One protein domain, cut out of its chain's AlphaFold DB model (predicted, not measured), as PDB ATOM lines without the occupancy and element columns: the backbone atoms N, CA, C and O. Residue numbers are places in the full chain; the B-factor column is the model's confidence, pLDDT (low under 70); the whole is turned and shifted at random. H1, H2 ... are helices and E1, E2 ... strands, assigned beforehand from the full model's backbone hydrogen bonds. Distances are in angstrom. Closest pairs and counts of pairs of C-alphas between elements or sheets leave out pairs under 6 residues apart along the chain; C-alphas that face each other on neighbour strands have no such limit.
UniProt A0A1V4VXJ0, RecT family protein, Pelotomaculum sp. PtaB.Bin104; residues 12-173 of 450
ATOM      1  N   GLN A  12      12.741  33.743  14.590       93.81
ATOM      2  CA  GLN A  12      12.424  35.147  14.854       93.81
ATOM      3  C   GLN A  12      11.587  35.752  13.724       93.81
ATOM      4  O   GLN A  12      10.623  36.464  13.996       93.81
ATOM      5  N   GLU A  13      11.911  35.446  12.465       93.94
ATOM      6  CA  GLU A  13      11.109  35.871  11.314       93.94
ATOM      7  C   GLU A  13       9.738  35.205  11.321       93.94
ATOM      8  O   GLU A  13       8.736  35.884  11.131       93.94
ATOM      9  N   VAL A  14       9.660  33.906  11.615       95.25
ATOM     10  CA  VAL A  14       8.383  33.186  11.732       95.25
ATOM     11  C   VAL A  14       7.496  33.822  12.805       95.25
ATOM     12  O   VAL A  14       6.307  34.045  12.565       95.25
ATOM     13  N   ASP A  15       8.055  34.142  13.975       95.31
ATOM     14  CA  ASP A  15       7.330  34.815  15.057       95.31
ATOM     15  C   ASP A  15       6.890  36.234  14.658       95.31
ATOM     16  O   ASP A  15       5.738  36.616  14.891       95.31
ATOM     17  N   LEU A  16       7.759  36.996  13.984       96.38
ATOM     18  CA  LEU A  16       7.428  38.325  13.474       96.38
ATOM     19  C   LEU A  16       6.307  38.266  12.430       96.38
ATOM     20  O   LEU A  16       5.324  39.000  12.550       96.38
ATOM     21  N   ILE A  17       6.416  37.375  11.441       96.62
ATOM     22  CA  ILE A  17       5.415  37.165  10.389       96.62
ATOM     23  C   ILE A  17       4.080  36.797  11.038       96.62
ATOM     24  O   ILE A  17       3.068  37.443  10.764       96.62
ATOM     25  N   ARG A  18       4.073  35.839  11.970       95.75
ATOM     26  CA  ARG A  18       2.874  35.411  12.706       95.75
ATOM     27  C   ARG A  18       2.200  36.570  13.439       95.75
ATOM     28  O   ARG A  18       0.987  36.743  13.342       95.75
ATOM     29  N   LYS A  19       2.980  37.381  14.158       95.31
ATOM     30  CA  LYS A  19       2.473  38.505  14.962       95.31
ATOM     31  C   LYS A  19       2.037  39.710  14.138       95.31
ATOM     32  O   LYS A  19       1.340  40.568  14.679       95.31
ATOM     33  N   THR A  20       2.435  39.810  12.873       94.62
ATOM     34  CA  THR A  20       2.181  40.989  12.034       94.62
ATOM     35  C   THR A  20       1.227  40.669  10.887       94.62
ATOM     36  O   THR A  20       0.055  41.035  10.973       94.62
ATOM     37  N   VAL A  21       1.706  39.974   9.855       93.12
ATOM     38  CA  VAL A  21       1.004  39.723   8.583       93.12
ATOM     39  C   VAL A  21       0.302  38.360   8.526       93.12
ATOM     40  O   VAL A  21      -0.527  38.130   7.656       93.12
ATOM     41  N   GLY A  22       0.601  37.463   9.466       91.56
ATOM     42  CA  GLY A  22       0.042  36.112   9.561       91.56
ATOM     43  C   GLY A  22      -1.173  35.970  10.479       91.56
ATOM     44  O   GLY A  22      -1.619  34.849  10.712       91.56
ATOM     45  N   LYS A  23      -1.712  37.074  11.016       92.00
ATOM     46  CA  LYS A  23      -2.824  37.072  11.992       92.00
ATOM     47  C   LYS A  23      -4.104  36.418  11.478       92.00
ATOM     48  O   LYS A  23      -4.924  35.967  12.270       92.00
ATOM     49  N   ASP A  24      -4.259  36.396  10.164       91.88
ATOM     50  CA  ASP A  24      -5.426  35.851   9.490       91.88
ATOM     51  C   ASP A  24      -5.382  34.326   9.359       91.88
ATOM     52  O   ASP A  24      -6.371  33.731   8.938       91.88
ATOM     53  N   ALA A  25      -4.283  33.666   9.734       93.88
ATOM     54  CA  ALA A  25      -4.229  32.211   9.758       93.88
ATOM     55  C   ALA A  25      -5.306  31.629  10.688       93.88
ATOM     56  O   ALA A  25      -5.374  31.947  11.874       93.88
ATOM     57  N   ILE A  26      -6.145  30.752  10.142       93.19
ATOM     58  CA  ILE A  26      -7.229  30.083  10.868       93.19
ATOM     59  C   ILE A  26      -6.664  29.005  11.795       93.19
ATOM     60  O   ILE A  26      -7.220  28.747  12.862       93.19
ATOM     61  N   ASN A  27      -5.561  28.377  11.394       92.44
ATOM     62  CA  ASN A  27      -4.844  27.381  12.174       92.44
ATOM     63  C   ASN A  27      -3.350  27.370  11.794       92.44
ATOM     64  O   ASN A  27      -2.899  28.113  10.920       92.44
ATOM     65  N   GLU A  28      -2.580  26.533  12.485       91.06
ATOM     66  CA  GLU A  28      -1.131  26.425  12.298       91.06
ATOM     67  C   GLU A  28      -0.736  25.895  10.913       91.06
ATOM     68  O   GLU A  28       0.264  26.338  10.346       91.06
ATOM     69  N   ASP A  29      -1.533  24.994  10.346       91.19
ATOM     70  CA  ASP A  29      -1.278  24.400   9.034       91.19
ATOM     71  C   ASP A  29      -1.458  25.427   7.914       91.19
ATOM     72  O   ASP A  29      -0.634  25.515   7.009       91.19
ATOM     73  N   GLU A  30      -2.484  26.270   8.017       92.81
ATOM     74  CA  GLU A  30      -2.741  27.386   7.103       92.81
ATOM     75  C   GLU A  30      -1.623  28.434   7.148       92.81
ATOM     76  O   GLU A  30      -1.163  28.926   6.114       92.81
ATOM     77  N   PHE A  31      -1.126  28.735   8.351       95.50
ATOM     78  CA  PHE A  31       0.029  29.612   8.514       95.50
ATOM     79  C   PHE A  31       1.289  29.012   7.876       95.50
ATOM     80  O   PHE A  31       2.021  29.695   7.158       95.50
ATOM     81  N   ARG A  32       1.530  27.716   8.087       92.69
ATOM     82  CA  ARG A  32       2.648  26.990   7.475       92.69
ATOM     83  C   ARG A  32       2.524  26.921   5.954       92.69
ATOM     84  O   ARG A  32       3.525  27.146   5.278       92.69
ATOM     85  N   ARG A  33       1.321  26.698   5.407       93.06
ATOM     86  CA  ARG A  33       1.054  26.737   3.957       93.06
ATOM     87  C   ARG A  33       1.406  28.100   3.371       93.06
ATOM     88  O   ARG A  33       2.032  28.170   2.316       93.06
ATOM     89  N   PHE A  34       1.051  29.178   4.066       94.81
ATOM     90  CA  PHE A  34       1.416  30.534   3.666       94.81
ATOM     91  C   PHE A  34       2.933  30.744   3.606       94.81
ATOM     92  O   PHE A  34       3.435  31.212   2.583       94.81
ATOM     93  N   LEU A  35       3.672  30.342   4.646       95.25
ATOM     94  CA  LEU A  35       5.138  30.433   4.661       95.25
ATOM     95  C   LEU A  35       5.782  29.588   3.557       95.25
ATOM     96  O   LEU A  35       6.670  30.065   2.853       95.25
ATOM     97  N   TYR A  36       5.308  28.354   3.372       93.50
ATOM     98  CA  TYR A  36       5.764  27.478   2.297       93.50
ATOM     99  C   TYR A  36       5.568  28.132   0.926       93.50
ATOM    100  O   TYR A  36       6.497  28.173   0.119       93.50
ATOM    101  N   ARG A  37       4.381  28.699   0.667       92.50
ATOM    102  CA  ARG A  37       4.075  29.359  -0.607       92.50
ATOM    103  C   ARG A  37       4.932  30.603  -0.824       92.50
ATOM    104  O   ARG A  37       5.429  30.790  -1.931       92.50
ATOM    105  N   ALA A  38       5.136  31.414   0.214       94.44
ATOM    106  CA  ALA A  38       6.003  32.587   0.155       94.44
ATOM    107  C   ALA A  38       7.439  32.200  -0.228       94.44
ATOM    108  O   ALA A  38       7.970  32.701  -1.217       94.44
ATOM    109  N   ASN A  39       8.014  31.216   0.470       93.62
ATOM    110  CA  ASN A  39       9.358  30.726   0.183       93.62
ATOM    111  C   ASN A  39       9.481  30.123  -1.222       93.62
ATOM    112  O   ASN A  39      10.415  30.449  -1.949       93.62
ATOM    113  N   LYS A  40       8.512  29.297  -1.641       91.94
ATOM    114  CA  LYS A  40       8.528  28.651  -2.961       91.94
ATOM    115  C   LYS A  40       8.521  29.659  -4.113       91.94
ATOM    116  O   LYS A  40       9.077  29.374  -5.169       91.94
ATOM    117  N   LEU A  41       7.888  30.813  -3.910       93.06
ATOM    118  CA  LEU A  41       7.817  31.903  -4.882       93.06
ATOM    119  C   LEU A  41       8.976  32.900  -4.761       93.06
ATOM    120  O   LEU A  41       9.037  33.840  -5.547       93.06
ATOM    121  N   GLY A  42       9.870  32.727  -3.782       93.25
ATOM    122  CA  GLY A  42      10.922  33.699  -3.491       93.25
ATOM    123  C   GLY A  42      10.380  35.040  -2.990       93.25
ATOM    124  O   GLY A  42      11.018  36.069  -3.188       93.25
ATOM    125  N   LEU A  43       9.193  35.048  -2.376       95.00
ATOM    126  CA  LEU A  43       8.561  36.250  -1.841       95.00
ATOM    127  C   LEU A  43       8.705  36.315  -0.324       95.00
ATOM    128  O   LEU A  43       8.605  35.307   0.378       95.00
ATOM    129  N   ASN A  44       8.864  37.532   0.186       92.81
ATOM    130  CA  ASN A  44       8.904  37.799   1.614       92.81
ATOM    131  C   ASN A  44       7.524  38.284   2.105       92.81
ATOM    132  O   ASN A  44       7.047  39.330   1.652       92.81
ATOM    133  N   PRO A  45       6.887  37.582   3.062       94.56
ATOM    134  CA  PRO A  45       5.629  38.012   3.675       94.56
ATOM    135  C   PRO A  45       5.654  39.425   4.269       94.56
ATOM    136  O   PRO A  45       4.617  40.084   4.328       94.56
ATOM    137  N   LEU A  46       6.819  39.893   4.724       93.50
ATOM    138  CA  LEU A  46       6.971  41.197   5.372       93.50
ATOM    139  C   LEU A  46       7.051  42.363   4.378       93.50
ATOM    140  O   LEU A  46       6.760  43.494   4.762       93.50
ATOM    141  N   ASP A  47       7.353  42.095   3.105       90.75
ATOM    142  CA  ASP A  47       7.457  43.127   2.062       90.75
ATOM    143  C   ASP A  47       6.082  43.529   1.499       90.75
ATOM    144  O   ASP A  47       5.967  44.454   0.698       90.75
ATOM    145  N   GLY A  48       5.016  42.829   1.905       86.06
ATOM    146  CA  GLY A  48       3.652  43.112   1.461       86.06
ATOM    147  C   GLY A  48       3.380  42.729   0.004       86.06
ATOM    148  O   GLY A  48       2.482  43.283  -0.621       86.06
ATOM    149  N   THR A  49       4.153  41.795  -0.552       91.06
ATOM    150  CA  THR A  49       3.950  41.258  -1.908       91.06
ATOM    151  C   THR A  49       3.094  39.991  -1.915       91.06
ATOM    152  O   THR A  49       2.451  39.698  -2.924       91.06
ATOM    153  N   ILE A  50       3.029  39.278  -0.788       95.06
ATOM    154  CA  ILE A  50       2.191  38.098  -0.551       95.06
ATOM    155  C   ILE A  50       1.452  38.247   0.782       95.06
ATOM    156  O   ILE A  50       2.024  38.674   1.785       95.06
ATOM    157  N   HIS A  51       0.169  37.896   0.802       93.81
ATOM    158  CA  HIS A  51      -0.707  38.077   1.953       93.81
ATOM    159  C   HIS A  51      -1.516  36.820   2.239       93.81
ATOM    160  O   HIS A  51      -2.024  36.173   1.324       93.81
ATOM    161  N   LEU A  52      -1.689  36.529   3.524       94.38
ATOM    162  CA  LEU A  52      -2.671  35.576   4.013       94.38
ATOM    163  C   LEU A  52      -3.919  36.349   4.427       94.38
ATOM    164  O   LEU A  52      -3.822  37.271   5.231       94.38
ATOM    165  N   GLN A  53      -5.075  35.985   3.880       92.50
ATOM    166  CA  GLN A  53      -6.354  36.589   4.247       92.50
ATOM    167  C   GLN A  53      -7.335  35.519   4.706       92.50
ATOM    168  O   GLN A  53      -7.433  34.453   4.094       92.50
ATOM    169  N   ALA A  54      -8.088  35.801   5.765       91.69
ATOM    170  CA  ALA A  54      -9.229  34.983   6.151       91.69
ATOM    171  C   ALA A  54     -10.490  35.533   5.483       91.69
ATOM    172  O   ALA A  54     -10.826  36.702   5.647       91.69
ATOM    173  N   ARG A  55     -11.215  34.691   4.753       88.19
ATOM    174  CA  ARG A  55     -12.449  35.066   4.057       88.19
ATOM    175  C   ARG A  55     -13.586  34.153   4.473       88.19
ATOM    176  O   ARG A  55     -13.371  32.974   4.727       88.19
ATOM    177  N   ASN A  56     -14.800  34.689   4.529       87.62
ATOM    178  CA  ASN A  56     -15.985  33.861   4.695       87.62
ATOM    179  C   ASN A  56     -16.445  33.370   3.322       87.62
ATOM    180  O   ASN A  56     -16.621  34.160   2.393       87.62
ATOM    181  N   ARG A  57     -16.661  32.065   3.206       83.88
ATOM    182  CA  ARG A  57     -17.239  31.420   2.034       83.88
ATOM    183  C   ARG A  57     -18.563  30.792   2.434       83.88
ATOM    184  O   ARG A  57     -18.680  30.194   3.501       83.88
ATOM    185  N   LYS A  58     -19.567  30.934   1.575       84.19
ATOM    186  CA  LYS A  58     -20.834  30.230   1.738       84.19
ATOM    187  C   LYS A  58     -20.713  28.849   1.099       84.19
ATOM    188  O   LYS A  58     -20.397  28.752  -0.087       84.19
ATOM    189  N   THR A  59     -20.929  27.799   1.878       83.81
ATOM    190  CA  THR A  59     -20.954  26.424   1.372       83.81
ATOM    191  C   THR A  59     -22.212  26.196   0.524       83.81
ATOM    192  O   THR A  59     -23.173  26.972   0.635       83.81
ATOM    193  N   PRO A  60     -22.260  25.140  -0.310       82.44
ATOM    194  CA  PRO A  60     -23.470  24.778  -1.055       82.44
ATOM    195  C   PRO A  60     -24.707  24.601  -0.157       82.44
ATOM    196  O   PRO A  60     -25.825  24.904  -0.561       82.44
ATOM    197  N   GLU A  61     -24.506  24.194   1.097       87.06
ATOM    198  CA  GLU A  61     -25.540  24.005   2.123       87.06
ATOM    199  C   GLU A  61     -25.966  25.324   2.796       87.06
ATOM    200  O   GLU A  61     -26.761  25.326   3.737       87.06
ATOM    201  N   GLY A  62     -25.423  26.457   2.349       86.62
ATOM    202  CA  GLY A  62     -25.763  27.789   2.833       86.62
ATOM    203  C   GLY A  62     -25.089  28.191   4.145       86.62
ATOM    204  O   GLY A  62     -25.422  29.252   4.681       86.62
ATOM    205  N   LYS A  63     -24.153  27.387   4.665       88.50
ATOM    206  CA  LYS A  63     -23.394  27.705   5.880       88.50
ATOM    207  C   LYS A  63     -22.222  28.618   5.554       88.50
ATOM    208  O   LYS A  63     -21.639  28.524   4.483       88.50
ATOM    209  N   TRP A  64     -21.868  29.487   6.492       87.00
ATOM    210  CA  TRP A  64     -20.655  30.289   6.396       87.00
ATOM    211  C   TRP A  64     -19.486  29.532   7.008       87.00
ATOM    212  O   TRP A  64     -19.543  29.144   8.175       87.00
ATOM    213  N   GLU A  65     -18.431  29.348   6.228       88.31
ATOM    214  CA  GLU A  65     -17.151  28.825   6.686       88.31
ATOM    215  C   GLU A  65     -16.058  29.873   6.496       88.31
ATOM    216  O   GLU A  65     -16.076  30.651   5.541       88.31
ATOM    217  N   LYS A  66     -15.097  29.896   7.418       89.56
ATOM    218  CA  LYS A  66     -13.904  30.722   7.273       89.56
ATOM    219  C   LYS A  66     -12.875  29.913   6.493       89.56
ATOM    220  O   LYS A  66     -12.569  28.790   6.879       89.56
ATOM    221  N   VAL A  67     -12.340  30.487   5.428       90.00
ATOM    222  CA  VAL A  67     -11.294  29.898   4.590       90.00
ATOM    223  C   VAL A  67     -10.107  30.845   4.515       90.00
ATOM    224  O   VAL A  67     -10.274  32.066   4.518       90.00
ATOM    225  N   ASN A  68      -8.898  30.298   4.461       91.81
ATOM    226  CA  ASN A  68      -7.704  31.090   4.213       91.81
ATOM    227  C   ASN A  68      -7.406  31.137   2.723       91.81
ATOM    228  O   ASN A  68      -7.404  30.117   2.040       91.81
ATOM    229  N   VAL A  69      -7.120  32.336   2.232       90.81
ATOM    230  CA  VAL A  69      -6.754  32.581   0.845       90.81
ATOM    231  C   VAL A  69      -5.410  33.291   0.823       90.81
ATOM    232  O   VAL A  69      -5.199  34.257   1.559       90.81
ATOM    233  N   ILE A  70      -4.500  32.799  -0.014       92.19
ATOM    234  CA  ILE A  70      -3.207  33.432  -0.257       92.19
ATOM    235  C   ILE A  70      -3.357  34.305  -1.495       92.19
ATOM    236  O   ILE A  70      -3.752  33.830  -2.559       92.19
ATOM    237  N   ILE A  71      -3.061  35.588  -1.342       92.75
ATOM    238  CA  ILE A  71      -3.219  36.586  -2.395       92.75
ATOM    239  C   ILE A  71      -1.879  37.271  -2.610       92.75
ATOM    240  O   ILE A  71      -1.162  37.562  -1.652       92.75
ATOM    241  N   ILE A  72      -1.542  37.540  -3.865       93.50
ATOM    242  CA  ILE A  72      -0.285  38.190  -4.238       93.50
ATOM    243  C   ILE A  72      -0.608  39.531  -4.876       93.50
ATOM    244  O   ILE A  72      -1.528  39.632  -5.678       93.50
ATOM    245  N   GLY A  73       0.108  40.585  -4.494       91.69
ATOM    246  CA  GLY A  73      -0.012  41.881  -5.158       91.69
ATOM    247  C   GLY A  73       0.633  41.845  -6.545       91.69
ATOM    248  O   GLY A  73       1.498  41.017  -6.811       91.69
ATOM    249  N   ILE A  74       0.280  42.776  -7.436       95.00
ATOM    250  CA  ILE A  74       0.870  42.799  -8.788       95.00
ATOM    251  C   ILE A  74       2.408  42.864  -8.772       95.00
ATOM    252  O   ILE A  74       3.066  42.262  -9.614       95.00
ATOM    253  N   ASP A  75       3.001  43.520  -7.774       94.38
ATOM    254  CA  ASP A  75       4.457  43.593  -7.639       94.38
ATOM    255  C   ASP A  75       5.077  42.254  -7.204       94.38
ATOM    256  O   ASP A  75       6.205  41.960  -7.584       94.38
ATOM    257  N   GLY A  76       4.327  41.389  -6.513       95.44
ATOM    258  CA  GLY A  76       4.747  40.012  -6.245       95.44
ATOM    259  C   GLY A  76       4.790  39.159  -7.515       95.44
ATOM    260  O   GLY A  76       5.742  38.411  -7.715       95.44
ATOM    261  N   PHE A  77       3.832  39.332  -8.433       96.75
ATOM    262  CA  PHE A  77       3.877  38.689  -9.757       96.75
ATOM    263  C   PHE A  77       5.116  39.115 -10.556       96.75
ATOM    264  O   PHE A  77       5.780  38.281 -11.179       96.75
ATOM    265  N   ARG A  78       5.461  40.406 -10.496       96.56
ATOM    266  CA  ARG A  78       6.677  40.939 -11.120       96.56
ATOM    267  C   ARG A  78       7.937  40.387 -10.477       96.56
ATOM    268  O   ARG A  78       8.813  39.956 -11.213       96.56
ATOM    269  N   ALA A  79       8.008  40.353  -9.147       95.81
ATOM    270  CA  ALA A  79       9.154  39.816  -8.414       95.81
ATOM    271  C   ALA A  79       9.395  38.334  -8.735       95.81
ATOM    272  O   ALA A  79      10.531  37.942  -8.991       95.81
ATOM    273  N   VAL A  80       8.330  37.525  -8.827       95.81
ATOM    274  CA  VAL A  80       8.433  36.132  -9.296       95.81
ATOM    275  C   VAL A  80       9.047  36.087 -10.693       95.81
ATOM    276  O   VAL A  80      10.012  35.358 -10.905       95.81
ATOM    277  N   GLY A  81       8.550  36.889 -11.639       96.44
ATOM    278  CA  GLY A  81       9.119  36.940 -12.987       96.44
ATOM    279  C   GLY A  81      10.585  37.387 -13.016       96.44
ATOM    280  O   GLY A  81      11.412  36.747 -13.671       96.44
ATOM    281  N   ASP A  82      10.914  38.450 -12.286       95.88
ATOM    282  CA  ASP A  82      12.250  39.049 -12.210       95.88
ATOM    283  C   ASP A  82      13.277  38.080 -11.612       95.88
ATOM    284  O   ASP A  82      14.338  37.864 -12.194       95.88
ATOM    285  N   SER A  83      12.908  37.370 -10.540       95.00
ATOM    286  CA  SER A  83      13.762  36.367  -9.887       95.00
ATOM    287  C   SER A  83      14.214  35.233 -10.815       95.00
ATOM    288  O   SER A  83      15.249  34.610 -10.580       95.00
ATOM    289  N   THR A  84      13.478  34.972 -11.902       95.50
ATOM    290  CA  THR A  84      13.876  33.960 -12.890       95.50
ATOM    291  C   THR A  84      14.967  34.442 -13.849       95.50
ATOM    292  O   THR A  84      15.499  33.636 -14.611       95.50
ATOM    293  N   GLY A  85      15.261  35.747 -13.873       96.88
ATOM    294  CA  GLY A  85      16.134  36.388 -14.861       96.88
ATOM    295  C   GLY A  85      15.552  36.409 -16.280       96.88
ATOM    296  O   GLY A  85      16.267  36.713 -17.236       96.88
ATOM    297  N   LYS A  86      14.270  36.048 -16.443       97.69
ATOM    298  CA  LYS A  86      13.617  35.912 -17.754       97.69
ATOM    299  C   LYS A  86      12.604  37.000 -18.066       97.69
ATOM    300  O   LYS A  86      12.226  37.115 -19.227       97.69
ATOM    301  N   LEU A  87      12.149  37.781 -17.084       97.88
ATOM    302  CA  LEU A  87      11.234  38.895 -17.336       97.88
ATOM    303  C   LEU A  87      11.943  39.957 -18.191       97.88
ATOM    304  O   LEU A  87      12.868  40.619 -17.735       97.88
ATOM    305  N   ALA A  88      11.512  40.106 -19.442       98.06
ATOM    306  CA  ALA A  88      12.157  40.978 -20.429       98.06
ATOM    307  C   ALA A  88      11.396  42.291 -20.671       98.06
ATOM    308  O   ALA A  88      11.895  43.188 -21.349       98.06
ATOM    309  N   GLY A  89      10.181  42.417 -20.139       97.94
ATOM    310  CA  GLY A  89       9.377  43.624 -20.266       97.94
ATOM    311  C   GLY A  89       7.895  43.369 -20.035       97.94
ATOM    312  O   GLY A  89       7.423  42.233 -20.082       97.94
ATOM    313  N   ILE A  90       7.160  44.450 -19.792       98.56
ATOM    314  CA  ILE A  90       5.710  44.433 -19.599       98.56
ATOM    315  C   ILE A  90       5.124  45.604 -20.381       98.56
ATOM    316  O   ILE A  90       5.569  46.743 -20.231       98.56
ATOM    317  N   LYS A  91       4.110  45.336 -21.202       98.56
ATOM    318  CA  LYS A  91       3.260  46.364 -21.814       98.56
ATOM    319  C   LYS A  91       1.831  46.134 -21.374       98.56
ATOM    320  O   LYS A  91       1.406  44.996 -21.230       98.56
ATOM    321  N   ARG A  92       1.086  47.207 -21.153       98.31
ATOM    322  CA  ARG A  92      -0.334  47.129 -20.815       98.31
ATOM    323  C   ARG A  92      -1.019  48.437 -21.137       98.31
ATOM    324  O   ARG A  92      -0.431  49.499 -20.933       98.31
ATOM    325  N   ASP A  93      -2.262  48.353 -21.572       98.25
ATOM    326  CA  ASP A  93      -3.094  49.522 -21.818       98.25
ATOM    327  C   ASP A  93      -4.580  49.156 -21.715       98.25
ATOM    328  O   ASP A  93      -4.947  48.009 -21.451       98.25
ATOM    329  N   VAL A  94      -5.448  50.144 -21.899       98.38
ATOM    330  CA  VAL A  94      -6.896  49.978 -21.929       98.38
ATOM    331  C   VAL A  94      -7.466  50.075 -23.332       98.38
ATOM    332  O   VAL A  94      -6.936  50.745 -24.213       98.38
ATOM    333  N   ILE A  95      -8.616  49.436 -23.517       97.19
ATOM    334  CA  ILE A  95      -9.449  49.577 -24.705       97.19
ATOM    335  C   ILE A  95     -10.687  50.370 -24.303       97.19
ATOM    336  O   ILE A  95     -11.374  50.051 -23.323       97.19
ATOM    337  N   ARG A  96     -10.978  51.414 -25.079       97.75
ATOM    338  CA  ARG A  96     -12.164  52.256 -24.925       97.75
ATOM    339  C   ARG A  96     -13.073  52.087 -26.135       97.75
ATOM    340  O   ARG A  96     -12.592  51.850 -27.238       97.75
ATOM    341  N   ASN A  97     -14.384  52.170 -25.924       95.81
ATOM    342  CA  ASN A  97     -15.337  52.185 -27.035       95.81
ATOM    343  C   ASN A  97     -15.331  53.547 -27.756       95.81
ATOM    344  O   ASN A  97     -14.679  54.494 -27.316       95.81
ATOM    345  N   GLU A  98     -16.115  53.671 -28.827       96.75
ATOM    346  CA  GLU A  98     -16.259  54.910 -29.612       96.75
ATOM    347  C   GLU A  98     -16.712  56.122 -28.778       96.75
ATOM    348  O   GLU A  98     -16.443  57.265 -29.133       96.75
ATOM    349  N   LYS A  99     -17.369  55.883 -27.636       97.06
ATOM    350  CA  LYS A  99     -17.814  56.919 -26.693       97.06
ATOM    351  C   LYS A  99     -16.748  57.275 -25.647       97.06
ATOM    352  O   LYS A  99     -17.042  57.999 -24.700       97.06
ATOM    353  N   GLY A 100     -15.535  56.735 -25.764       95.94
ATOM    354  CA  GLY A 100     -14.432  56.945 -24.823       95.94
ATOM    355  C   GLY A 100     -14.564  56.183 -23.496       95.94
ATOM    356  O   GLY A 100     -13.756  56.391 -22.585       95.94
ATOM    357  N   GLN A 101     -15.551  55.293 -23.363       95.69
ATOM    358  CA  GLN A 101     -15.797  54.535 -22.135       95.69
ATOM    359  C   GLN A 101     -14.851  53.337 -22.049       95.69
ATOM    360  O   GLN A 101     -14.662  52.630 -23.039       95.69
ATOM    361  N   LEU A 102     -14.283  53.094 -20.865       96.94
ATOM    362  CA  LEU A 102     -13.443  51.927 -20.588       96.94
ATOM    363  C   LEU A 102     -14.251  50.637 -20.777       96.94
ATOM    364  O   LEU A 102     -15.303  50.484 -20.161       96.94
ATOM    365  N   THR A 103     -13.756  49.713 -21.601       96.50
ATOM    366  CA  THR A 103     -14.413  48.414 -21.819       96.50
ATOM    367  C   THR A 103     -13.517  47.232 -21.486       96.50
ATOM    368  O   THR A 103     -14.007  46.266 -20.912       96.50
ATOM    369  N   HIS A 104     -12.227  47.306 -21.811       98.06
ATOM    370  CA  HIS A 104     -11.272  46.225 -21.573       98.06
ATOM    371  C   HIS A 104      -9.913  46.787 -21.151       98.06
ATOM    372  O   HIS A 104      -9.637  47.975 -21.331       98.06
ATOM    373  N   ALA A 105      -9.049  45.924 -20.635       98.12
ATOM    374  CA  ALA A 105      -7.615  46.165 -20.574       98.12
ATOM    375  C   ALA A 105      -6.876  44.969 -21.158       98.12
ATOM    376  O   ALA A 105      -7.404  43.859 -21.184       98.12
ATOM    377  N   TRP A 106      -5.658  45.200 -21.622       98.50
ATOM    378  CA  TRP A 106      -4.774  44.145 -22.085       98.50
ATOM    379  C   TRP A 106      -3.399  44.299 -21.455       98.50
ATOM    380  O   TRP A 106      -2.986  45.405 -21.097       98.50
ATOM    381  N   ALA A 107      -2.691  43.183 -21.341       98.81
ATOM    382  CA  ALA A 107      -1.294  43.166 -20.955       98.81
ATOM    383  C   ALA A 107      -0.522  42.129 -21.767       98.81
ATOM    384  O   ALA A 107      -1.053  41.089 -22.149       98.81
ATOM    385  N   GLU A 108       0.743  42.436 -22.002       98.81
ATOM    386  CA  GLU A 108       1.739  41.574 -22.611       98.81
ATOM    387  C   GLU A 108       2.936  41.493 -21.675       98.81
ATOM    388  O   GLU A 108       3.552  42.512 -21.349       98.81
ATOM    389  N   VAL A 109       3.271  40.278 -21.259       98.75
ATOM    390  CA  VAL A 109       4.450  40.002 -20.445       98.75
ATOM    391  C   VAL A 109       5.451  39.236 -21.291       98.75
ATOM    392  O   VAL A 109       5.166  38.162 -21.822       98.75
ATOM    393  N   TYR A 110       6.629  39.827 -21.441       98.56
ATOM    394  CA  TYR A 110       7.680  39.332 -22.311       98.56
ATOM    395  C   TYR A 110       8.655  38.487 -21.504       98.56
ATOM    396  O   TYR A 110       9.119  38.894 -20.434       98.56
ATOM    397  N   ARG A 111       9.003  37.330 -22.062       98.19
ATOM    398  CA  ARG A 111      10.080  36.484 -21.564       98.19
ATOM    399  C   ARG A 111      11.240  36.482 -22.546       98.19
ATOM    400  O   ARG A 111      11.019  36.380 -23.746       98.19
ATOM    401  N   SER A 112      12.467  36.555 -22.039       98.00
ATOM    402  CA  SER A 112      13.679  36.548 -22.870       98.00
ATOM    403  C   SER A 112      13.874  35.242 -23.648       98.00
ATOM    404  O   SER A 112      14.562  35.236 -24.664       98.00
ATOM    405  N   ASP A 113      13.260  34.145 -23.194       97.06
ATOM    406  CA  ASP A 113      13.320  32.830 -23.833       97.06
ATOM    407  C   ASP A 113      12.123  32.522 -24.748       97.06
ATOM    408  O   ASP A 113      12.028  31.410 -25.269       97.06
ATOM    409  N   TRP A 114      11.208  33.474 -24.960       97.56
ATOM    410  CA  TRP A 114      10.034  33.315 -25.822       97.56
ATOM    411  C   TRP A 114      10.111  34.221 -27.053       97.56
ATOM    412  O   TRP A 114      10.698  35.299 -27.019       97.56
ATOM    413  N   LYS A 115       9.488  33.781 -28.154       97.75
ATOM    414  CA  LYS A 115       9.345  34.604 -29.367       97.75
ATOM    415  C   LYS A 115       8.201  35.609 -29.247       97.75
ATOM    416  O   LYS A 115       8.358  36.756 -29.643       97.75
ATOM    417  N   GLU A 116       7.081  35.168 -28.683       98.06
ATOM    418  CA  GLU A 116       5.868  35.964 -28.497       98.06
ATOM    419  C   GLU A 116       5.601  36.169 -27.000       98.06
ATOM    420  O   GLU A 116       5.919  35.279 -26.203       98.06
ATOM    421  N   PRO A 117       5.032  37.314 -26.581       98.31
ATOM    422  CA  PRO A 117       4.693  37.542 -25.184       98.31
ATOM    423  C   PRO A 117       3.502  36.685 -24.741       98.31
ATOM    424  O   PRO A 117       2.624  36.337 -25.532       98.31
ATOM    425  N   ALA A 118       3.410  36.438 -23.435       98.44
ATOM    426  CA  ALA A 118       2.140  36.055 -22.831       98.44
ATOM    427  C   ALA A 118       1.187  37.252 -22.907       98.44
ATOM    428  O   ALA A 118       1.512  38.319 -22.381       98.44
ATOM    429  N   ARG A 119       0.028  37.091 -23.547       98.31
ATOM    430  CA  ARG A 119      -0.916  38.186 -23.789       98.31
ATOM    431  C   ARG A 119      -2.301  37.857 -23.259       98.31
ATOM    432  O   ARG A 119      -2.899  36.892 -23.713       98.31
ATOM    433  N   GLU A 120      -2.816  38.713 -22.382       98.12
ATOM    434  CA  GLU A 120      -4.153  38.591 -21.791       98.12
ATOM    435  C   GLU A 120      -4.997  39.829 -22.099       98.12
ATOM    436  O   GLU A 120      -4.485  40.954 -22.117       98.12
ATOM    437  N   VAL A 121      -6.300  39.632 -22.308       97.81
ATOM    438  CA  VAL A 121      -7.286  40.708 -22.457       97.81
ATOM    439  C   VAL A 121      -8.457  40.433 -21.526       97.81
ATOM    440  O   VAL A 121      -9.082  39.384 -21.611       97.81
ATOM    441  N   VAL A 122      -8.794  41.400 -20.676       96.81
ATOM    442  CA  VAL A 122      -9.856  41.271 -19.671       96.81
ATOM    443  C   VAL A 122     -10.943  42.315 -19.885       96.81
ATOM    444  O   VAL A 122     -10.663  43.469 -20.225       96.81
ATOM    445  N   SER A 123     -12.199  41.925 -19.673       96.69
ATOM    446  CA  SER A 123     -13.355  42.817 -19.785       96.69
ATOM    447  C   SER A 123     -13.661  43.503 -18.459       96.69
ATOM    448  O   SER A 123     -13.756  42.852 -17.420       96.69
ATOM    449  N   LEU A 124     -13.915  44.814 -18.492       95.50
ATOM    450  CA  LEU A 124     -14.381  45.553 -17.317       95.50
ATOM    451  C   LEU A 124     -15.658  44.928 -16.751       95.50
ATOM    452  O   LEU A 124     -15.806  44.847 -15.540       95.50
ATOM    453  N   ARG A 125     -16.561  44.464 -17.624       93.38
ATOM    454  CA  ARG A 125     -17.853  43.890 -17.227       93.38
ATOM    455  C   ARG A 125     -17.703  42.638 -16.362       93.38
ATOM    456  O   ARG A 125     -18.544  42.415 -15.502       93.38
ATOM    457  N   GLU A 126     -16.684  41.826 -16.624       91.44
ATOM    458  CA  GLU A 126     -16.473  40.551 -15.927       91.44
ATOM    459  C   GLU A 126     -15.696  40.722 -14.622       91.44
ATOM    460  O   GLU A 126     -15.922  39.972 -13.679       91.44
ATOM    461  N   TYR A 127     -14.809  41.717 -14.557       93.75
ATOM    462  CA  TYR A 127     -13.894  41.894 -13.426       93.75
ATOM    463  C   TYR A 127     -14.325  42.967 -12.429       93.75
ATOM    464  O   TYR A 127     -13.878  42.941 -11.284       93.75
ATOM    465  N   VAL A 128     -15.154  43.935 -12.838       93.38
ATOM    466  CA  VAL A 128     -15.563  45.014 -11.936       93.38
ATOM    467  C   VAL A 128     -16.296  44.438 -10.729       93.38
ATOM    468  O   VAL A 128     -17.345  43.806 -10.845       93.38
ATOM    469  N   GLN A 129     -15.742  44.682  -9.545       90.62
ATOM    470  CA  GLN A 129     -16.383  44.280  -8.304       90.62
ATOM    471  C   GLN A 129     -17.481  45.287  -7.977       90.62
ATOM    472  O   GLN A 129     -17.221  46.489  -7.868       90.62
ATOM    473  N   VAL A 130     -18.706  44.788  -7.841       89.75
ATOM    474  CA  VAL A 130     -19.898  45.592  -7.574       89.75
ATOM    475  C   VAL A 130     -20.586  45.128  -6.299       89.75
ATOM    476  O   VAL A 130     -20.680  43.932  -6.031       89.75
ATOM    477  N   LYS A 131     -21.109  46.084  -5.538       87.25
ATOM    478  CA  LYS A 131     -21.933  45.861  -4.352       87.25
ATOM    479  C   LYS A 131     -23.145  46.768  -4.442       87.25
ATOM    480  O   LYS A 131     -23.015  47.936  -4.798       87.25
ATOM    481  N   ASP A 132     -24.324  46.203  -4.206       88.31
ATOM    482  CA  ASP A 132     -25.604  46.910  -4.326       88.31
ATOM    483  C   ASP A 132     -25.776  47.641  -5.679       88.31
ATOM    484  O   ASP A 132     -26.375  48.708  -5.765       88.31
ATOM    485  N   GLY A 133     -25.223  47.065  -6.757       88.31
ATOM    486  CA  GLY A 133     -25.288  47.617  -8.116       88.31
ATOM    487  C   GLY A 133     -24.235  48.680  -8.456       88.31
ATOM    488  O   GLY A 133     -24.215  49.154  -9.592       88.31
ATOM    489  N   HIS A 134     -23.337  49.024  -7.528       90.44
ATOM    490  CA  HIS A 134     -22.310  50.051  -7.718       90.44
ATOM    491  C   HIS A 134     -20.890  49.476  -7.592       90.44
ATOM    492  O   HIS A 134     -20.663  48.621  -6.733       90.44
ATOM    493  N   PRO A 135     -19.914  49.916  -8.416       92.12
ATOM    494  CA  PRO A 135     -18.514  49.543  -8.234       92.12
ATOM    495  C   PRO A 135     -18.003  49.918  -6.841       92.12
ATOM    496  O   PRO A 135     -18.331  50.987  -6.334       92.12
ATOM    497  N   ILE A 136     -17.178  49.065  -6.235       90.62
ATOM    498  CA  ILE A 136     -16.675  49.291  -4.873       90.62
ATOM    499  C   ILE A 136     -15.259  49.870  -4.844       90.62
ATOM    500  O   ILE A 136     -14.404  49.524  -5.659       90.62
ATOM    501  N   SER A 137     -14.962  50.676  -3.822       89.94
ATOM    502  CA  SER A 137     -13.589  51.046  -3.446       89.94
ATOM    503  C   SER A 137     -12.782  51.631  -4.626       89.94
ATOM    504  O   SER A 137     -13.168  52.618  -5.258       89.94
ATOM    505  N   LEU A 138     -11.636  51.034  -4.943       92.38
ATOM    506  CA  LEU A 138     -10.764  51.453  -6.034       92.38
ATOM    507  C   LEU A 138     -11.341  51.154  -7.428       92.38
ATOM    508  O   LEU A 138     -10.888  51.767  -8.392       92.38
ATOM    509  N   TRP A 139     -12.348  50.283  -7.564       93.38
ATOM    510  CA  TRP A 139     -13.037  50.074  -8.843       93.38
ATOM    511  C   TRP A 139     -13.909  51.267  -9.240       93.38
ATOM    512  O   TRP A 139     -14.056  51.535 -10.428       93.38
ATOM    513  N   GLU A 140     -14.430  52.024  -8.274       93.25
ATOM    514  CA  GLU A 140     -15.180  53.254  -8.549       93.25
ATOM    515  C   GLU A 140     -14.247  54.397  -8.974       93.25
ATOM    516  O   GLU A 140     -14.495  55.101  -9.951       93.25
ATOM    517  N   THR A 141     -13.133  54.564  -8.258       94.44
ATOM    518  CA  THR A 141     -12.264  55.743  -8.402       94.44
ATOM    519  C   THR A 141     -11.067  55.536  -9.331       94.44
ATOM    520  O   THR A 141     -10.499  56.513  -9.824       94.44
ATOM    521  N   LYS A 142     -10.642  54.288  -9.566       96.06
ATOM    522  CA  LYS A 142      -9.466  53.929 -10.381       96.06
ATOM    523  C   LYS A 142      -9.692  52.678 -11.262       96.06
ATOM    524  O   LYS A 142      -8.789  51.842 -11.343       96.06
ATOM    525  N   PRO A 143     -10.827  52.544 -11.980       95.88
ATOM    526  CA  PRO A 143     -11.183  51.316 -12.706       95.88
ATOM    527  C   PRO A 143     -10.142  50.891 -13.748       95.88
ATOM    528  O   PRO A 143      -9.852  49.709 -13.890       95.88
ATOM    529  N   GLU A 144      -9.528  51.849 -14.447       97.62
ATOM    530  CA  GLU A 144      -8.472  51.566 -15.422       97.62
ATOM    531  C   GLU A 144      -7.231  50.936 -14.768       97.62
ATOM    532  O   GLU A 144      -6.663  49.985 -15.300       97.62
ATOM    533  N   THR A 145      -6.811  51.432 -13.602       97.00
ATOM    534  CA  THR A 145      -5.666  50.863 -12.878       97.00
ATOM    535  C   THR A 145      -5.964  49.442 -12.423       97.00
ATOM    536  O   THR A 145      -5.108  48.575 -12.573       97.00
ATOM    537  N   MET A 146      -7.167  49.203 -11.898       96.81
ATOM    538  CA  MET A 146      -7.586  47.881 -11.425       96.81
ATOM    539  C   MET A 146      -7.621  46.879 -12.581       96.81
ATOM    540  O   MET A 146      -6.989  45.829 -12.512       96.81
ATOM    541  N   LEU A 147      -8.249  47.253 -13.697       97.44
ATOM    542  CA  LEU A 147      -8.378  46.379 -14.858       97.44
ATOM    543  C   LEU A 147      -7.020  46.053 -15.501       97.44
ATOM    544  O   LEU A 147      -6.772  44.907 -15.868       97.44
ATOM    545  N   LYS A 148      -6.102  47.032 -15.567       98.38
ATOM    546  CA  LYS A 148      -4.720  46.800 -16.028       98.38
ATOM    547  C   LYS A 148      -3.956  45.827 -15.129       98.38
ATOM    548  O   LYS A 148      -3.151  45.059 -15.646       98.38
ATOM    549  N   LYS A 149      -4.192  45.837 -13.810       97.75
ATOM    550  CA  LYS A 149      -3.589  44.847 -12.904       97.75
ATOM    551  C   LYS A 149      -4.130  43.444 -13.165       97.75
ATOM    552  O   LYS A 149      -3.324  42.527 -13.231       97.75
ATOM    553  N   CYS A 150      -5.442  43.283 -13.359       97.31
ATOM    554  CA  CYS A 150      -6.031  41.977 -13.679       97.31
ATOM    555  C   CYS A 150      -5.463  41.415 -14.991       97.31
ATOM    556  O   CYS A 150      -5.002  40.278 -15.025       97.31
ATOM    557  N   ALA A 151      -5.395  42.243 -16.043       98.38
ATOM    558  CA  ALA A 151      -4.792  41.847 -17.317       98.38
ATOM    559  C   ALA A 151      -3.336  41.382 -17.139       98.38
ATOM    560  O   ALA A 151      -2.938  40.328 -17.625       98.38
ATOM    561  N   GLU A 152      -2.535  42.165 -16.415       98.50
ATOM    562  CA  GLU A 152      -1.122  41.865 -16.186       98.50
ATOM    563  C   GLU A 152      -0.926  40.609 -15.326       98.50
ATOM    564  O   GLU A 152      -0.064  39.792 -15.644       98.50
ATOM    565  N   ALA A 153      -1.748  40.399 -14.294       97.81
ATOM    566  CA  ALA A 153      -1.719  39.181 -13.486       97.81
ATOM    567  C   ALA A 153      -2.031  37.932 -14.327       97.81
ATOM    568  O   ALA A 153      -1.307  36.938 -14.238       97.81
ATOM    569  N   GLY A 154      -3.046  37.995 -15.197       97.38
ATOM    570  CA  GLY A 154      -3.356  36.918 -16.141       97.38
ATOM    571  C   GLY A 154      -2.208  36.632 -17.112       97.38
ATOM    572  O   GLY A 154      -1.803  35.479 -17.272       97.38
ATOM    573  N   ALA A 155      -1.596  37.678 -17.673       98.38
ATOM    574  CA  ALA A 155      -0.426  37.540 -18.535       98.38
ATOM    575  C   ALA A 155       0.784  36.931 -17.796       98.38
ATOM    576  O   ALA A 155       1.449  36.045 -18.331       98.38
ATOM    577  N   HIS A 156       1.043  37.318 -16.542       98.31
ATOM    578  CA  HIS A 156       2.081  36.677 -15.731       98.31
ATOM    579  C   HIS A 156       1.767  35.207 -15.434       98.31
ATOM    580  O   HIS A 156       2.678  34.383 -15.496       98.31
ATOM    581  N   ARG A 157       0.508  34.847 -15.142       97.00
ATOM    582  CA  ARG A 157       0.123  33.437 -14.951       97.00
ATOM    583  C   ARG A 157       0.378  32.603 -16.196       97.00
ATOM    584  O   ARG A 157       0.845  31.482 -16.068       97.00
ATOM    585  N   MET A 158       0.140  33.142 -17.388       96.50
ATOM    586  CA  MET A 158       0.535  32.466 -18.626       96.50
ATOM    587  C   MET A 158       2.056  32.356 -18.755       96.50
ATOM    588  O   MET A 158       2.572  31.289 -19.082       96.50
ATOM    589  N   ALA A 159       2.784  33.433 -18.456       97.31
ATOM    590  CA  ALA A 159       4.237  33.459 -18.566       97.31
ATOM    591  C   ALA A 159       4.939  32.523 -17.565       97.31
ATOM    592  O   ALA A 159       5.937  31.919 -17.938       97.31
ATOM    593  N   TRP A 160       4.448  32.338 -16.336       96.88
ATOM    594  CA  TRP A 160       5.033  31.429 -15.330       96.88
ATOM    595  C   TRP A 160       3.981  30.497 -14.715       96.88
ATOM    596  O   TRP A 160       3.810  30.453 -13.496       96.88
ATOM    597  N   ALA A 161       3.295  29.728 -15.564       92.56
ATOM    598  CA  ALA A 161       2.164  28.883 -15.175       92.56
ATOM    599  C   ALA A 161       2.453  27.937 -14.001       92.56
ATOM    600  O   ALA A 161       1.648  27.861 -13.081       92.56
ATOM    601  N   SER A 162       3.608  27.266 -13.973       88.50
ATOM    602  CA  SER A 162       3.944  26.337 -12.883       88.50
ATOM    603  C   SER A 162       4.133  27.027 -11.529       88.50
ATOM    604  O   SER A 162       3.769  26.468 -10.498       88.50
ATOM    605  N   ALA A 163       4.680  28.244 -11.516       89.94
ATOM    606  CA  ALA A 163       4.899  29.001 -10.287       89.94
ATOM    607  C   ALA A 163       3.613  29.696  -9.820       89.94
ATOM    608  O   ALA A 163       3.279  29.658  -8.640       89.94
ATOM    609  N   LEU A 164       2.876  30.311 -10.747       92.62
ATOM    610  CA  LEU A 164       1.763  31.214 -10.448       92.62
ATOM    611  C   LEU A 164       0.372  30.572 -10.594       92.62
ATOM    612  O   LEU A 164      -0.637  31.261 -10.430       92.62
ATOM    613  N   ALA A 165       0.292  29.270 -10.886       84.56
ATOM    614  CA  ALA A 165      -0.971  28.534 -10.889       84.56
ATOM    615  C   ALA A 165      -1.718  28.710  -9.558       84.56
ATOM    616  O   ALA A 165      -1.116  28.665  -8.485       84.56
ATOM    617  N   GLY A 166      -3.032  28.936  -9.639       83.81
ATOM    618  CA  GLY A 166      -3.899  29.096  -8.466       83.81
ATOM    619  C   GLY A 166      -3.736  30.417  -7.703       83.81
ATOM    620  O   GLY A 166      -4.436  30.627  -6.716       83.81
ATOM    621  N   ILE A 167      -2.858  31.323  -8.145       87.75
ATOM    622  CA  ILE A 167      -2.623  32.612  -7.486       87.75
ATOM    623  C   ILE A 167      -3.425  33.712  -8.170       87.75
ATOM    624  O   ILE A 167      -3.330  33.910  -9.383       87.75
ATOM    625  N   TYR A 168      -4.136  34.507  -7.380       90.69
ATOM    626  CA  TYR A 168      -4.841  35.681  -7.881       90.69
ATOM    627  C   TYR A 168      -4.424  36.933  -7.120       90.69
ATOM    628  O   TYR A 168      -3.902  36.855  -6.001       90.69
ATOM    629  N   ILE A 169      -4.655  38.084  -7.745       93.31
ATOM    630  CA  ILE A 169      -4.538  39.388  -7.088       93.31
ATOM    631  C   ILE A 169      -5.857  39.735  -6.375       93.31
ATOM    632  O   ILE A 169      -6.908  39.193  -6.740       93.31
ATOM    633  N   PRO A 170      -5.858  40.647  -5.383       90.56
ATOM    634  CA  PRO A 170      -7.084  41.018  -4.675       90.56
ATOM    635  C   PRO A 170      -8.181  41.536  -5.617       90.56
ATOM    636  O   PRO A 170      -9.363  41.302  -5.382       90.56
ATOM    637  N   GLU A 171      -7.784  42.222  -6.690       92.44
ATOM    638  CA  GLU A 171      -8.687  42.807  -7.677       92.44
ATOM    639  C   GLU A 171      -9.470  41.765  -8.500       92.44
ATOM    640  O   GLU A 171     -10.541  42.083  -9.007       92.44
ATOM    641  N   GLU A 172      -9.001  40.520  -8.590       88.31
ATOM    642  CA  GLU A 172      -9.682  39.434  -9.320       88.31
ATOM    643  C   GLU A 172     -10.615  38.611  -8.437       88.31
ATOM    644  O   GLU A 172     -11.428  37.833  -8.930       88.31
ATOM    645  N   MET A 173     -10.486  38.752  -7.119       84.19
ATOM    646  CA  MET A 173     -11.290  37.983  -6.192       84.19
ATOM    647  C   MET A 173     -12.521  38.782  -5.776       84.19
ATOM    648  O   MET A 173     -12.370  39.933  -5.363       84.19
TER     649      MET A 173
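This is residues 12 to 173 of the 450 residues of the protein "RecT family protein" of Pelotomaculum sp. PtaB.Bin104 (UniProt A0A1V4VXJ0). The model has two lobes joined through the short link from E2 to H3: in one, H2 packs on a two-strand hairpin, E1 and E2, with H1 beside H2; in the other, the long helix H6 covers one face of a three-strand sheet, with H3 beside it on that face. The other face of that sheet is bare of helices. The 162 printed residues include seven named helices and five named strands, in the order H1 H2 E1 E2 H3 E3 E4 E5 H4 H5 H6 H7, of mixed class. The larger sheet runs E3 E4 E5, antiparallel. The whole is compact, with a radius of gyration of the C-alphas of 17.3 A and spans of 53 by 45 by 28 A.

H1, residues 12 to 20, is close to but not clearly touching H2, residues 28 to 40; their closest C-alphas, of Arg 18 and Phe 31, are 7.7 A apart. The closest C-alphas of H2 and E1, residues 50 to 58, are those of Phe 34 and Leu 52, 6.5 A apart. E1 and E2, residues 64 to 72, form an antiparallel hairpin, with N 53 and O 69 2.9 A apart, within hydrogen-bond range. H3, residues 74 to 83, lies over E3, residues 87 to 96, at a height over the sheet of 10.6 A. E3, E4, residues 102 to 111, and E5, residues 118 to 123, form a meander, each strand the antiparallel neighbour of the one before; N 91 and O 108 are 2.9 A apart, and N 107 and O 120 3.0 A. H4, residues 124 to 127, is only just at the sheet's level, at a height of 3.5 A. H6, residues 143 to 159, lies over E3, E4 and E5 on the same face as H3, at a height of 6.2 A. With residues 149 to 156 alone, H6 touches H3 at a shallow tilt of 30 degrees, the same way; the closest C-alphas, of Ile 74 and Lys 149, are 6.4 A apart. H5, residues 138 to 141, and H7, residues 161 to 164, are each close to but not clearly touching H6, with closest C-alphas 6.4 A apart at Trp 139 and Met 146 and 5.3 A apart at Arg 157 and Leu 164. Every O i to N i+4 pair is within hydrogen-bond range in H1, H2, H3 and H6; H4, H5 and H7 are too short for one.

H1 begins at C-alpha 12, (12.424, 35.147, 14.854). E1 measures 24.4 A, E3 28.0 A, E4 28.2 A and H6 24.3 A. H6 ends at C-alpha 159, (4.237, 33.459, -18.566), and H7 at C-alpha 164, (1.763, 31.214, -10.448).

The two C-alphas farthest apart, of Gln 12 and Glu 98, are 56.5 A apart. The printed part has no cut, and no link is long. The mean pLDDT of the printed part is 93.9, and no printed residue is under 70.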